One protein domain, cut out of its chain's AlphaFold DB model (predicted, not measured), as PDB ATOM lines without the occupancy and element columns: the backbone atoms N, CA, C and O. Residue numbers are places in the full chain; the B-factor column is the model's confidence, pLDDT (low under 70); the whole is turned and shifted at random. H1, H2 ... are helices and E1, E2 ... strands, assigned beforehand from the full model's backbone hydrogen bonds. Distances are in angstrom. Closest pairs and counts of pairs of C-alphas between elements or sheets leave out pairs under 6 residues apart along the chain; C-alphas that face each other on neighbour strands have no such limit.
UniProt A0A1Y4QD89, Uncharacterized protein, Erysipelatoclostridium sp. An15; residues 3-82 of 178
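This is residues 3 to 82 of the 178 residues of an uncharacterized protein of Erysipelatoclostridium sp. An15 (UniProt A0A1Y4QD89). A small, strongly twisted sheet of four antiparallel strands forms a wall, and the longest helix, H1, packs over one face of it, slanting past the inner strand E1. The sheet's long strand E2 bends sharply at residue 13 and pairs with E1 over its residues 9 to 10 and with E3 over its residues 10 to 16, while H3 lies apart from H1 and H2, and H2 is a short turn that meets the end of H1 at a corner. The printed part has 80 residues, with three named helices and four named strands in the order E1, E2, E3, H1, H2, E4, H3; the sheet runs E3, E2, E1, E4, and the class is mixed, helices and strands. It is compact, with a radius of gyration of the C-alphas of 12.5 A, and spans 33 by 28 by 17 A.

E1, residues 3 to 6, begins at C-alpha 3 at (-60.005, -95.966, 410.755) and is 9.9 A long. E2, residues 9 to 16, measures 16.2 A and bends by 86 degrees at residue 13. E3, residues 22 to 26, measures 13.0 A. H1, residues 40 to 51, measures 16.7 A and begins at C-alpha 40 at (-68.871, -97.614, 413.039). H2, residues 57 to 60, is 5.9 A long, and E4, residues 63 to 66, is 9.8 A long. H3, residues 69 to 78, measures 14.2 A and ends at C-alpha 78 at (-44.410, -98.684, 410.917).

E1, E2 and E3 form a meander, each strand the antiparallel neighbour of the one before, with hairpins E1 and E2, and E2 and E3. E2 pairs with E1 over residues 9 to 10, where N 9 and O 6 are 2.8 A apart, and with E3 over residues 10 to 16, where N 26 and O 10 are 2.7 A apart. E4 is antiparallel to E1 at 150 degrees, with N 5 and O 63 at 2.8 A. The edge strands E3 and E4 are apart. H1 is on the sheet, in two layers, a helix on one face of a sheet, at a height of 9.1 A. It lies over E1 and runs slantwise to the strands, only just, at 32 degrees to E1 on the local plane; the closest C-alphas of the two, those of Val 43 and Val 3, are 7.2 A apart. With its residues 50 to 51 alone, H1 only just touches H2, only at the corner, with 3 pairs of C-alphas within 8 A; the closest are those of Lys 51 and Pro 57, 5.0 A. H2 only grazes the sheet with residues 59 to 60, and H3 only grazes it with residues 72 to 76. H3 is apart from H1 and H2. In H1 and H3 every O i to N i+4 pair is within hydrogen-bond range; H2 is too short for such a pair.

The two C-alphas farthest apart, those of Asn 19 and Lys 70, are 35.7 A apart. The printed part has no cut. The link from E3 to H1, residues 27 to 39, is long; the other links are tight. The mean pLDDT of the printed part is 87.1, and residues 15 to 22 are under 70.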
ATOM      1  N   VAL A   3     -60.788 -96.950 411.511       96.50
ATOM      2  CA  VAL A   3     -60.005 -95.966 410.755       96.50
ATOM      3  C   VAL A   3     -60.484 -95.900 409.309       96.50
ATOM      4  O   VAL A   3     -61.179 -96.793 408.818       96.50
ATOM      5  N   ILE A   4     -60.112 -94.825 408.614       95.69
ATOM      6  CA  ILE A   4     -60.449 -94.620 407.204       95.69
ATOM      7  C   ILE A   4     -59.204 -94.909 406.368       95.69
ATOM      8  O   ILE A   4     -58.215 -94.185 406.451       95.69
ATOM      9  N   GLY A   5     -59.257 -95.959 405.554       93.94
ATOM     10  CA  GLY A   5     -58.353 -96.137 404.426       93.94
ATOM     11  C   GLY A   5     -58.866 -95.367 403.211       93.94
ATOM     12  O   GLY A   5     -60.076 -95.287 402.998       93.94
ATOM     13  N   TYR A   6     -57.964 -94.805 402.420       89.25
ATOM     14  CA  TYR A   6     -58.303 -94.135 401.166       89.25
ATOM     15  C   TYR A   6     -57.139 -94.300 400.191       89.25
ATOM     16  O   TYR A   6     -55.984 -94.170 400.598       89.25
ATOM     17  N   CYS A   7     -57.435 -94.625 398.933       85.31
ATOM     18  CA  CYS A   7     -56.428 -95.078 397.967       85.31
ATOM     19  C   CYS A   7     -55.487 -96.126 398.614       85.31
ATOM     20  O   CYS A   7     -55.968 -97.154 399.103       85.31
ATOM     21  N   ASP A   8     -54.191 -95.816 398.713       83.44
ATOM     22  CA  ASP A   8     -53.160 -96.671 399.321       83.44
ATOM     23  C   ASP A   8     -52.769 -96.245 400.751       83.44
ATOM     24  O   ASP A   8     -51.863 -96.814 401.358       83.44
ATOM     25  N   GLY A   9     -53.448 -95.242 401.318       89.75
ATOM     26  CA  GLY A   9     -53.109 -94.626 402.600       89.75
ATOM     27  C   GLY A   9     -54.144 -94.830 403.709       89.75
ATOM     28  O   GLY A   9     -55.247 -95.350 403.510       89.75
ATOM     29  N   ILE A  10     -53.778 -94.372 404.907       94.25
ATOM     30  CA  ILE A  10     -54.685 -94.212 406.051       94.25
ATOM     31  C   ILE A  10     -54.890 -92.720 406.290       94.25
ATOM     32  O   ILE A  10     -53.956 -91.934 406.202       94.25
ATOM     33  N   TYR A  11     -56.116 -92.308 406.575       92.69
ATOM     34  CA  TYR A  11     -56.485 -90.912 406.772       92.69
ATOM     35  C   TYR A  11     -56.015 -90.365 408.128       92.69
ATOM     36  O   TYR A  11     -56.328 -90.932 409.174       92.69
ATOM     37  N   ALA A  12     -55.335 -89.214 408.117       89.94
ATOM     38  CA  ALA A  12     -54.801 -88.551 409.313       89.94
ATOM     39  C   ALA A  12     -55.777 -87.577 410.002       89.94
ATOM     40  O   ALA A  12     -55.405 -86.890 410.949       89.94
ATOM     41  N   GLY A  13     -57.024 -87.441 409.535       84.56
ATOM     42  CA  GLY A  13     -57.993 -86.557 410.205       84.56
ATOM     43  C   GLY A  13     -57.860 -85.075 409.883       84.56
ATOM     44  O   GLY A  13     -58.513 -84.263 410.535       84.56
ATOM     45  N   THR A  14     -57.024 -84.717 408.908       74.25
ATOM     46  CA  THR A  14     -56.810 -83.333 408.469       74.25
ATOM     47  C   THR A  14     -56.960 -83.226 406.953       74.25
ATOM     48  O   THR A  14     -56.730 -84.195 406.225       74.25
ATOM     49  N   TYR A  15     -57.409 -82.061 406.488       67.75
ATOM     50  CA  TYR A  15     -57.466 -81.681 405.079       67.75
ATOM     51  C   TYR A  15     -56.941 -80.248 404.948       67.75
ATOM     52  O   TYR A  15     -57.179 -79.432 405.841       67.75
ATOM     53  N   ASP A  16     -56.191 -79.961 403.888       60.56
ATOM     54  CA  ASP A  16     -55.662 -78.618 403.622       60.56
ATOM     55  C   ASP A  16     -56.626 -77.862 402.702       60.56
ATOM     56  O   ASP A  16     -57.066 -78.419 401.708       60.56
ATOM     57  N   ASN A  17     -56.978 -76.619 403.033       59.16
ATOM     58  CA  ASN A  17     -57.851 -75.781 402.207       59.16
ATOM     59  C   ASN A  17     -57.074 -74.832 401.279       59.16
ATOM     60  O   ASN A  17     -57.702 -74.191 400.441       59.16
ATOM     61  N   ALA A  18     -55.748 -74.718 401.415       55.50
ATOM     62  CA  ALA A  18     -54.962 -73.693 400.730       55.50
ATOM     63  C   ALA A  18     -54.884 -73.889 399.205       55.50
ATOM     64  O   ALA A  18     -54.870 -72.905 398.476       55.50
ATOM     65  N   ASN A  19     -54.899 -75.137 398.719       50.94
ATOM     66  CA  ASN A  19     -54.732 -75.468 397.292       50.94
ATOM     67  C   ASN A  19     -55.848 -76.379 396.733       50.94
ATOM     68  O   ASN A  19     -55.679 -77.016 395.695       50.94
ATOM     69  N   GLY A  20     -56.987 -76.453 397.429       55.91
ATOM     70  CA  GLY A  20     -58.036 -77.462 397.230       55.91
ATOM     71  C   GLY A  20     -58.033 -78.493 398.362       55.91
ATOM     72  O   GLY A  20     -56.977 -78.821 398.893       55.91
ATOM     73  N   THR A  21     -59.212 -78.974 398.768       60.12
ATOM     74  CA  THR A  21     -59.394 -79.827 399.956       60.12
ATOM     75  C   THR A  21     -58.846 -81.245 399.753       60.12
ATOM     76  O   THR A  21     -59.604 -82.185 399.521       60.12
ATOM     77  N   TYR A  22     -57.526 -81.417 399.850       68.06
ATOM     78  CA  TYR A  22     -56.872 -82.724 399.749       68.06
ATOM     79  C   TYR A  22     -56.817 -83.433 401.102       68.06
ATOM     80  O   TYR A  22     -56.518 -82.836 402.141       68.06
ATOM     81  N   LEU A  23     -57.093 -84.738 401.089       78.00
ATOM     82  CA  LEU A  23     -56.974 -85.592 402.267       78.00
ATOM     83  C   LEU A  23     -55.510 -85.824 402.616       78.00
ATOM     84  O   LEU A  23     -54.714 -86.240 401.772       78.00
ATOM     85  N   TYR A  24     -55.183 -85.633 403.887       83.94
ATOM     86  CA  TYR A  24     -53.842 -85.876 404.384       83.94
ATOM     87  C   TYR A  24     -53.686 -87.320 404.877       83.94
ATOM     88  O   TYR A  24     -54.496 -87.797 405.685       83.94
ATOM     89  N   SER A  25     -52.643 -88.008 404.410       87.88
ATOM     90  CA  SER A  25     -52.356 -89.384 404.825       87.88
ATOM     91  C   SER A  25     -51.578 -89.387 406.127       87.88
ATOM     92  O   SER A  25     -50.803 -88.482 406.413       87.88
ATOM     93  N   SER A  26     -51.786 -90.425 406.917       90.44
ATOM     94  CA  SER A  26     -50.878 -90.853 407.966       90.44
ATOM     95  C   SER A  26     -49.794 -91.691 407.287       90.44
ATOM     96  O   SER A  26     -50.111 -92.628 406.549       90.44
ATOM     97  N   ASN A  27     -48.527 -91.285 407.401       89.62
ATOM     98  CA  ASN A  27     -47.395 -91.992 406.796       89.62
ATOM     99  C   ASN A  27     -46.068 -91.623 407.481       89.62
ATOM    100  O   ASN A  27     -46.007 -90.705 408.298       89.62
ATOM    101  N   SER A  28     -44.995 -92.332 407.123       88.38
ATOM    102  CA  SER A  28     -43.655 -92.137 407.692       88.38
ATOM    103  C   SER A  28     -43.009 -90.795 407.341       88.38
ATOM    104  O   SER A  28     -42.168 -90.313 408.097       88.38
ATOM    105  N   SER A  29     -43.400 -90.165 406.229       86.94
ATOM    106  CA  SER A  29     -42.857 -88.869 405.806       86.94
ATOM    107  C   SER A  29     -43.360 -87.720 406.675       86.94
ATOM    108  O   SER A  29     -42.601 -86.806 406.976       86.94
ATOM    109  N   ASN A  30     -44.632 -87.754 407.082       85.44
ATOM    110  CA  ASN A  30     -45.240 -86.687 407.880       85.44
ATOM    111  C   ASN A  30     -45.452 -87.034 409.356       85.44
ATOM    112  O   ASN A  30     -45.765 -86.135 410.136       85.44
ATOM    113  N   LYS A  31     -45.314 -88.312 409.727       86.12
ATOM    114  CA  LYS A  31     -45.472 -88.827 411.092       86.12
ATOM    115  C   LYS A  31     -46.747 -88.335 411.789       86.12
ATOM    116  O   LYS A  31     -46.748 -88.080 412.990       86.12
ATOM    117  N   LYS A  32     -47.849 -88.181 411.048       86.81
ATOM    118  CA  LYS A  32     -49.154 -87.878 411.646       86.81
ATOM    119  C   LYS A  32     -49.857 -89.160 412.054       86.81
ATOM    120  O   LYS A  32     -49.943 -90.084 411.251       86.81
ATOM    121  N   GLU A  33     -50.427 -89.186 413.252       89.81
ATOM    122  CA  GLU A  33     -51.300 -90.277 413.693       89.81
ATOM    123  C   GLU A  33     -52.569 -90.369 412.818       89.81
ATOM    124  O   GLU A  33     -53.079 -89.345 412.340       89.81
ATOM    125  N   PRO A  34     -53.111 -91.576 412.586       92.50
ATOM    126  CA  PRO A  34     -54.348 -91.738 411.846       92.50
ATOM    127  C   PRO A  34     -55.554 -91.327 412.700       92.50
ATOM    128  O   PRO A  34     -55.569 -91.440 413.925       92.50
ATOM    129  N   LYS A  35     -56.626 -90.873 412.048       93.62
ATOM    130  CA  LYS A  35     -57.868 -90.518 412.742       93.62
ATOM    131  C   LYS A  35     -58.601 -91.779 413.193       93.62
ATOM    132  O   LYS A  35     -59.108 -92.530 412.359       93.62
ATOM    133  N   ILE A  36     -58.727 -91.955 414.507       94.62
ATOM    134  CA  ILE A  36     -59.466 -93.070 415.106       94.62
ATOM    135  C   ILE A  36     -60.913 -92.676 415.418       94.62
ATOM    136  O   ILE A  36     -61.197 -91.595 415.942       94.62
ATOM    137  N   PHE A  37     -61.830 -93.605 415.159       96.31
ATOM    138  CA  PHE A  37     -63.234 -93.532 415.542       96.31
ATOM    139  C   PHE A  37     -63.588 -94.689 416.476       96.31
ATOM    140  O   PHE A  37     -63.223 -95.842 416.243       96.31
ATOM    141  N   LYS A  38     -64.347 -94.390 417.535       94.81
ATOM    142  CA  LYS A  38     -64.791 -95.402 418.507       94.81
ATOM    143  C   LYS A  38     -65.918 -96.289 417.975       94.81
ATOM    144  O   LYS A  38     -66.054 -97.419 418.417       94.81
ATOM    145  N   THR A  39     -66.728 -95.783 417.045       96.69
ATOM    146  CA  THR A  39     -67.934 -96.468 416.563       96.69
ATOM    147  C   THR A  39     -68.015 -96.457 415.042       96.69
ATOM    148  O   THR A  39     -67.603 -95.485 414.401       96.69
ATOM    149  N   LEU A  40     -68.619 -97.507 414.476       97.00
ATOM    150  CA  LEU A  40     -68.871 -97.614 413.039       97.00
ATOM    151  C   LEU A  40     -69.724 -96.436 412.540       97.00
ATOM    152  O   LEU A  40     -69.379 -95.770 411.570       97.00
ATOM    153  N   LYS A  41     -70.787 -96.090 413.277       97.38
ATOM    154  CA  LYS A  41     -71.628 -94.918 412.979       97.38
ATOM    155  C   LYS A  41     -70.815 -93.619 412.929       97.38
ATOM    156  O   LYS A  41     -71.054 -92.778 412.066       97.38
ATOM    157  N   GLY A  42     -69.852 -93.456 413.838       96.50
ATOM    158  CA  GLY A  42     -68.983 -92.282 413.889       96.50
ATOM    159  C   GLY A  42     -68.117 -92.138 412.640       96.50
ATOM    160  O   GLY A  42     -68.088 -91.059 412.047       96.50
ATOM    161  N   VAL A  43     -67.461 -93.220 412.208       96.62
ATOM    162  CA  VAL A  43     -66.629 -93.198 410.994       96.62
ATOM    163  C   VAL A  43     -67.473 -93.020 409.728       96.62
ATOM    164  O   VAL A  43     -67.110 -92.213 408.874       96.62
ATOM    165  N   THR A  44     -68.642 -93.662 409.633       96.69
ATOM    166  CA  THR A  44     -69.549 -93.507 408.485       96.69
ATOM    167  C   THR A  44     -70.037 -92.067 408.347       96.69
ATOM    168  O   THR A  44     -69.908 -91.477 407.276       96.69
ATOM    169  N   ASN A  45     -70.512 -91.459 409.440       96.00
ATOM    170  CA  ASN A  45     -70.936 -90.057 409.440       96.00
ATOM    171  C   ASN A  45     -69.791 -89.118 409.046       96.00
ATOM    172  O   ASN A  45     -69.998 -88.138 408.327       96.00
ATOM    173  N   HIS A  46     -68.575 -89.413 409.509       93.31
ATOM    174  CA  HIS A  46     -67.406 -88.621 409.160       93.31
ATOM    175  C   HIS A  46     -67.076 -88.710 407.666       93.31
ATOM    176  O   HIS A  46     -66.876 -87.669 407.045       93.31
ATOM    177  N   ILE A  47     -67.101 -89.907 407.068       92.50
ATOM    178  CA  ILE A  47     -66.925 -90.088 405.618       92.50
ATOM    179  C   ILE A  47     -68.003 -89.318 404.847       92.50
ATOM    180  O   ILE A  47     -67.670 -88.576 403.927       92.50
ATOM    181  N   SER A  48     -69.280 -89.420 405.234       92.94
ATOM    182  CA  SER A  48     -70.368 -88.674 404.580       92.94
ATOM    183  C   SER A  48     -70.149 -87.160 404.617       92.94
ATOM    184  O   SER A  48     -70.438 -86.470 403.642       92.94
ATOM    185  N   ASN A  49     -69.612 -86.634 405.721       90.62
ATOM    186  CA  ASN A  49     -69.271 -85.219 405.838       90.62
ATOM    187  C   ASN A  49     -68.026 -84.843 405.027       90.62
ATOM    188  O   ASN A  49     -68.007 -83.774 404.423       90.62
ATOM    189  N   LEU A  50     -67.006 -85.704 404.988       87.75
ATOM    190  CA  LEU A  50     -65.811 -85.500 404.164       87.75
ATOM    191  C   LEU A  50     -66.164 -85.447 402.679       87.75
ATOM    192  O   LEU A  50     -65.719 -84.535 401.989       87.75
ATOM    193  N   LYS A  51     -67.024 -86.356 402.204       88.75
ATOM    194  CA  LYS A  51     -67.455 -86.399 400.801       88.75
ATOM    195  C   LYS A  51     -68.117 -85.102 400.321       88.75
ATOM    196  O   LYS A  51     -68.045 -84.796 399.142       88.75
ATOM    197  N   LYS A  52     -68.738 -84.333 401.222       87.88
ATOM    198  CA  LYS A  52     -69.343 -83.026 400.904       87.88
ATOM    199  C   LYS A  52     -68.322 -81.891 400.787       87.88
ATOM    200  O   LYS A  52     -68.673 -80.820 400.309       87.88
ATOM    201  N   LYS A  53     -67.106 -82.089 401.301       84.69
ATOM    202  CA  LYS A  53     -66.074 -81.049 401.423       84.69
ATOM    203  C   LYS A  53     -64.935 -81.217 400.427       84.69
ATOM    204  O   LYS A  53     -64.325 -80.227 400.049       84.69
ATOM    205  N   ILE A  54     -64.620 -82.453 400.051       83.44
ATOM    206  CA  ILE A  54     -63.503 -82.751 399.153       83.44
ATOM    207  C   ILE A  54     -63.942 -82.706 397.683       83.44
ATOM    208  O   ILE A  54     -65.066 -83.107 397.371       83.44
ATOM    209  N   PRO A  55     -63.063 -82.270 396.768       79.50
ATOM    210  CA  PRO A  55     -63.312 -82.376 395.339       79.50
ATOM    211  C   PRO A  55     -63.269 -83.847 394.905       79.50
ATOM    212  O   PRO A  55     -62.439 -84.609 395.386       79.50
ATOM    213  N   TYR A  56     -64.150 -84.258 393.991       82.50
ATOM    214  CA  TYR A  56     -64.173 -85.614 393.410       82.50
ATOM    215  C   TYR A  56     -64.157 -86.766 394.444       82.50
ATOM    216  O   TYR A  56     -63.312 -87.664 394.366       82.50
ATOM    217  N   PRO A  57     -65.089 -86.786 395.414       83.69
ATOM    218  CA  PRO A  57     -65.067 -87.708 396.555       83.69
ATOM    219  C   PRO A  57     -65.060 -89.195 396.186       83.69
ATOM    220  O   PRO A  57     -64.579 -90.021 396.964       83.69
ATOM    221  N   ASP A  58     -65.586 -89.542 395.016       84.88
ATOM    222  CA  ASP A  58     -65.682 -90.925 394.558       84.88
ATOM    223  C   ASP A  58     -64.341 -91.488 394.058       84.88
ATOM    224  O   ASP A  58     -64.166 -92.703 394.017       84.88
ATOM    225  N   THR A  59     -63.349 -90.631 393.788       84.50
ATOM    226  CA  THR A  59     -61.996 -91.055 393.379       84.50
ATOM    227  C   THR A  59     -61.158 -91.610 394.534       84.50
ATOM    228  O   THR A  59     -60.224 -92.375 394.310       84.50
ATOM    229  N   TYR A  60     -61.503 -91.281 395.782       81.94
ATOM    230  CA  TYR A  60     -60.690 -91.621 396.955       81.94
ATOM    231  C   TYR A  60     -60.884 -93.053 397.475       81.94
ATOM    232  O   TYR A  60     -60.160 -93.473 398.378       81.94
ATOM    233  N   ASN A  61     -61.854 -93.804 396.932       88.12
ATOM    234  CA  ASN A  61     -62.136 -95.203 397.280       88.12
ATOM    235  C   ASN A  61     -62.087 -95.475 398.799       88.12
ATOM    236  O   ASN A  61     -61.315 -96.306 399.283       88.12
ATOM    237  N   PHE A  62     -62.868 -94.707 399.564       91.94
ATOM    238  CA  PHE A  62     -62.874 -94.798 401.022       91.94
ATOM    239  C   PHE A  62     -63.246 -96.197 401.508       91.94
ATOM    240  O   PHE A  62     -64.289 -96.741 401.141       91.94
ATOM    241  N   LYS A  63     -62.436 -96.735 402.418       94.38
ATOM    242  CA  LYS A  63     -62.660 -98.019 403.082       94.38
ATOM    243  C   LYS A  63     -62.635 -97.824 404.586       94.38
ATOM    244  O   LYS A  63     -61.686 -97.265 405.131       94.38
ATOM    245  N   ILE A  64     -63.657 -98.323 405.265       96.62
ATOM    246  CA  ILE A  64     -63.632 -98.429 406.722       96.62
ATOM    247  C   ILE A  64     -62.830 -99.681 407.066       96.62
ATOM    248  O   ILE A  64     -63.136-100.764 406.571       96.62
ATOM    249  N   LYS A  65     -61.797 -99.527 407.892       96.44
ATOM    250  CA  LYS A  65     -61.025-100.645 408.439       96.44
ATOM    251  C   LYS A  65     -61.262-100.706 409.937       96.44
ATOM    252  O   LYS A  65     -61.187 -99.681 410.617       96.44
ATOM    253  N   GLU A  66     -61.548-101.896 410.437       97.44
ATOM    254  CA  GLU A  66     -61.575-102.160 411.867       97.44
ATOM    255  C   GLU A  66     -60.186-102.608 412.316       97.44
ATOM    256  O   GLU A  66     -59.583-103.482 411.699       97.44
ATOM    257  N   TRP A  67     -59.673-101.963 413.357       96.38
ATOM    258  CA  TRP A  67     -58.369-102.224 413.954       96.38
ATOM    259  C   TRP A  67     -58.521-102.582 415.426       96.38
ATOM    260  O   TRP A  67     -59.343-102.003 416.144       96.38
ATOM    261  N   THR A  68     -57.693-103.512 415.882       95.12
ATOM    262  CA  THR A  68     -57.419-103.728 417.304       95.12
ATOM    263  C   THR A  68     -56.385-102.714 417.806       95.12
ATOM    264  O   THR A  68     -55.745-102.022 417.011       95.12
ATOM    265  N   ASP A  69     -56.181-102.635 419.122       89.94
ATOM    266  CA  ASP A  69     -55.104-101.814 419.697       89.94
ATOM    267  C   ASP A  69     -53.724-102.254 419.181       89.94
ATOM    268  O   ASP A  69     -52.880-101.419 418.859       89.94
ATOM    269  N   LYS A  70     -53.532-103.563 418.976       90.75
ATOM    270  CA  LYS A  70     -52.297-104.130 418.419       90.75
ATOM    271  C   LYS A  70     -52.064-103.722 416.962       90.75
ATOM    272  O   LYS A  70     -50.923-103.481 416.569       90.75
ATOM    273  N   ASP A  71     -53.121-103.640 416.153       94.19
ATOM    274  CA  ASP A  71     -53.011-103.163 414.767       94.19
ATOM    275  C   ASP A  71     -52.626-101.684 414.725       94.19
ATOM    276  O   ASP A  71     -51.784-101.285 413.920       94.19
ATOM    277  N   TYR A  72     -53.211-100.887 415.624       91.81
ATOM    278  CA  TYR A  72     -52.898 -99.470 415.765       91.81
ATOM    279  C   TYR A  72     -51.438 -99.247 416.170       91.81
ATOM    280  O   TYR A  72     -50.722 -98.507 415.498       91.81
ATOM    281  N   GLU A  73     -50.971 -99.946 417.205       89.88
ATOM    282  CA  GLU A  73     -49.576 -99.911 417.657       89.88
ATOM    283  C   GLU A  73     -48.603-100.319 416.550       89.88
ATOM    284  O   GLU A  73     -47.640 -99.608 416.261       89.88
ATOM    285  N   LYS A  74     -48.882-101.437 415.869       91.94
ATOM    286  CA  LYS A  74     -48.066-101.905 414.745       91.94
ATOM    287  C   LYS A  74     -47.997-100.860 413.632       91.94
ATOM    288  O   LYS A  74     -46.928-100.648 413.057       91.94
ATOM    289  N   TYR A  75     -49.122-100.223 413.317       92.94
ATOM    290  CA  TYR A  75     -49.178 -99.197 412.287       92.94
ATOM    291  C   TYR A  75     -48.367 -97.955 412.671       92.94
ATOM    292  O   TYR A  75     -47.570 -97.484 411.863       92.94
ATOM    293  N   LEU A  76     -48.504 -97.462 413.901       90.81
ATOM    294  CA  LEU A  76     -47.743 -96.307 414.373       90.81
ATOM    295  C   LEU A  76     -46.234 -96.556 414.364       90.81
ATOM    296  O   LEU A  76     -45.486 -95.751 413.803       90.81
ATOM    297  N   ASN A  77     -45.803 -97.727 414.834       90.25
ATOM    298  CA  ASN A  77     -44.404 -98.135 414.743       90.25
ATOM    299  C   ASN A  77     -43.923 -98.168 413.283       90.25
ATOM    300  O   ASN A  77     -42.822 -97.711 412.983       90.25
ATOM    301  N   SER A  78     -44.761 -98.636 412.346       91.75
ATOM    302  CA  SER A  78     -44.410 -98.684 410.917       91.75
ATOM    303  C   SER A  78     -44.211 -97.307 410.273       91.75
ATOM    304  O   SER A  78     -43.487 -97.194 409.285       91.75
ATOM    305  N   ILE A  79     -44.814 -96.256 410.837       91.38
ATOM    306  CA  ILE A  79     -44.629 -94.868 410.389       91.38
ATOM    307  C   ILE A  79     -43.629 -94.093 411.260       91.38
ATOM    308  O   ILE A  79     -43.487 -92.881 411.105       91.38
ATOM    309  N   GLY A  80     -42.905 -94.785 412.145       87.06
ATOM    310  CA  GLY A  80     -41.875 -94.196 412.999       87.06
ATOM    311  C   GLY A  80     -42.429 -93.323 414.127       87.06
ATOM    312  O   GLY A  80     -41.784 -92.337 414.490       87.06
ATOM    313  N   ILE A  81     -43.622 -93.655 414.633       85.31
ATOM    314  CA  ILE A  81     -44.217 -93.074 415.840       85.31
ATOM    315  C   ILE A  81     -44.157 -94.124 416.948       85.31
ATOM    316  O   ILE A  81     -44.836 -95.146 416.865       85.31
ATOM    317  N   ASP A  82     -43.380 -93.849 417.993       81.44
ATOM    318  CA  ASP A  82     -43.388 -94.652 419.212       81.44
ATOM    319  C   ASP A  82     -44.544 -94.196 420.121       81.44
ATOM    320  O   ASP A  82     -44.604 -93.051 420.594       81.44
TER     321      ASP A  82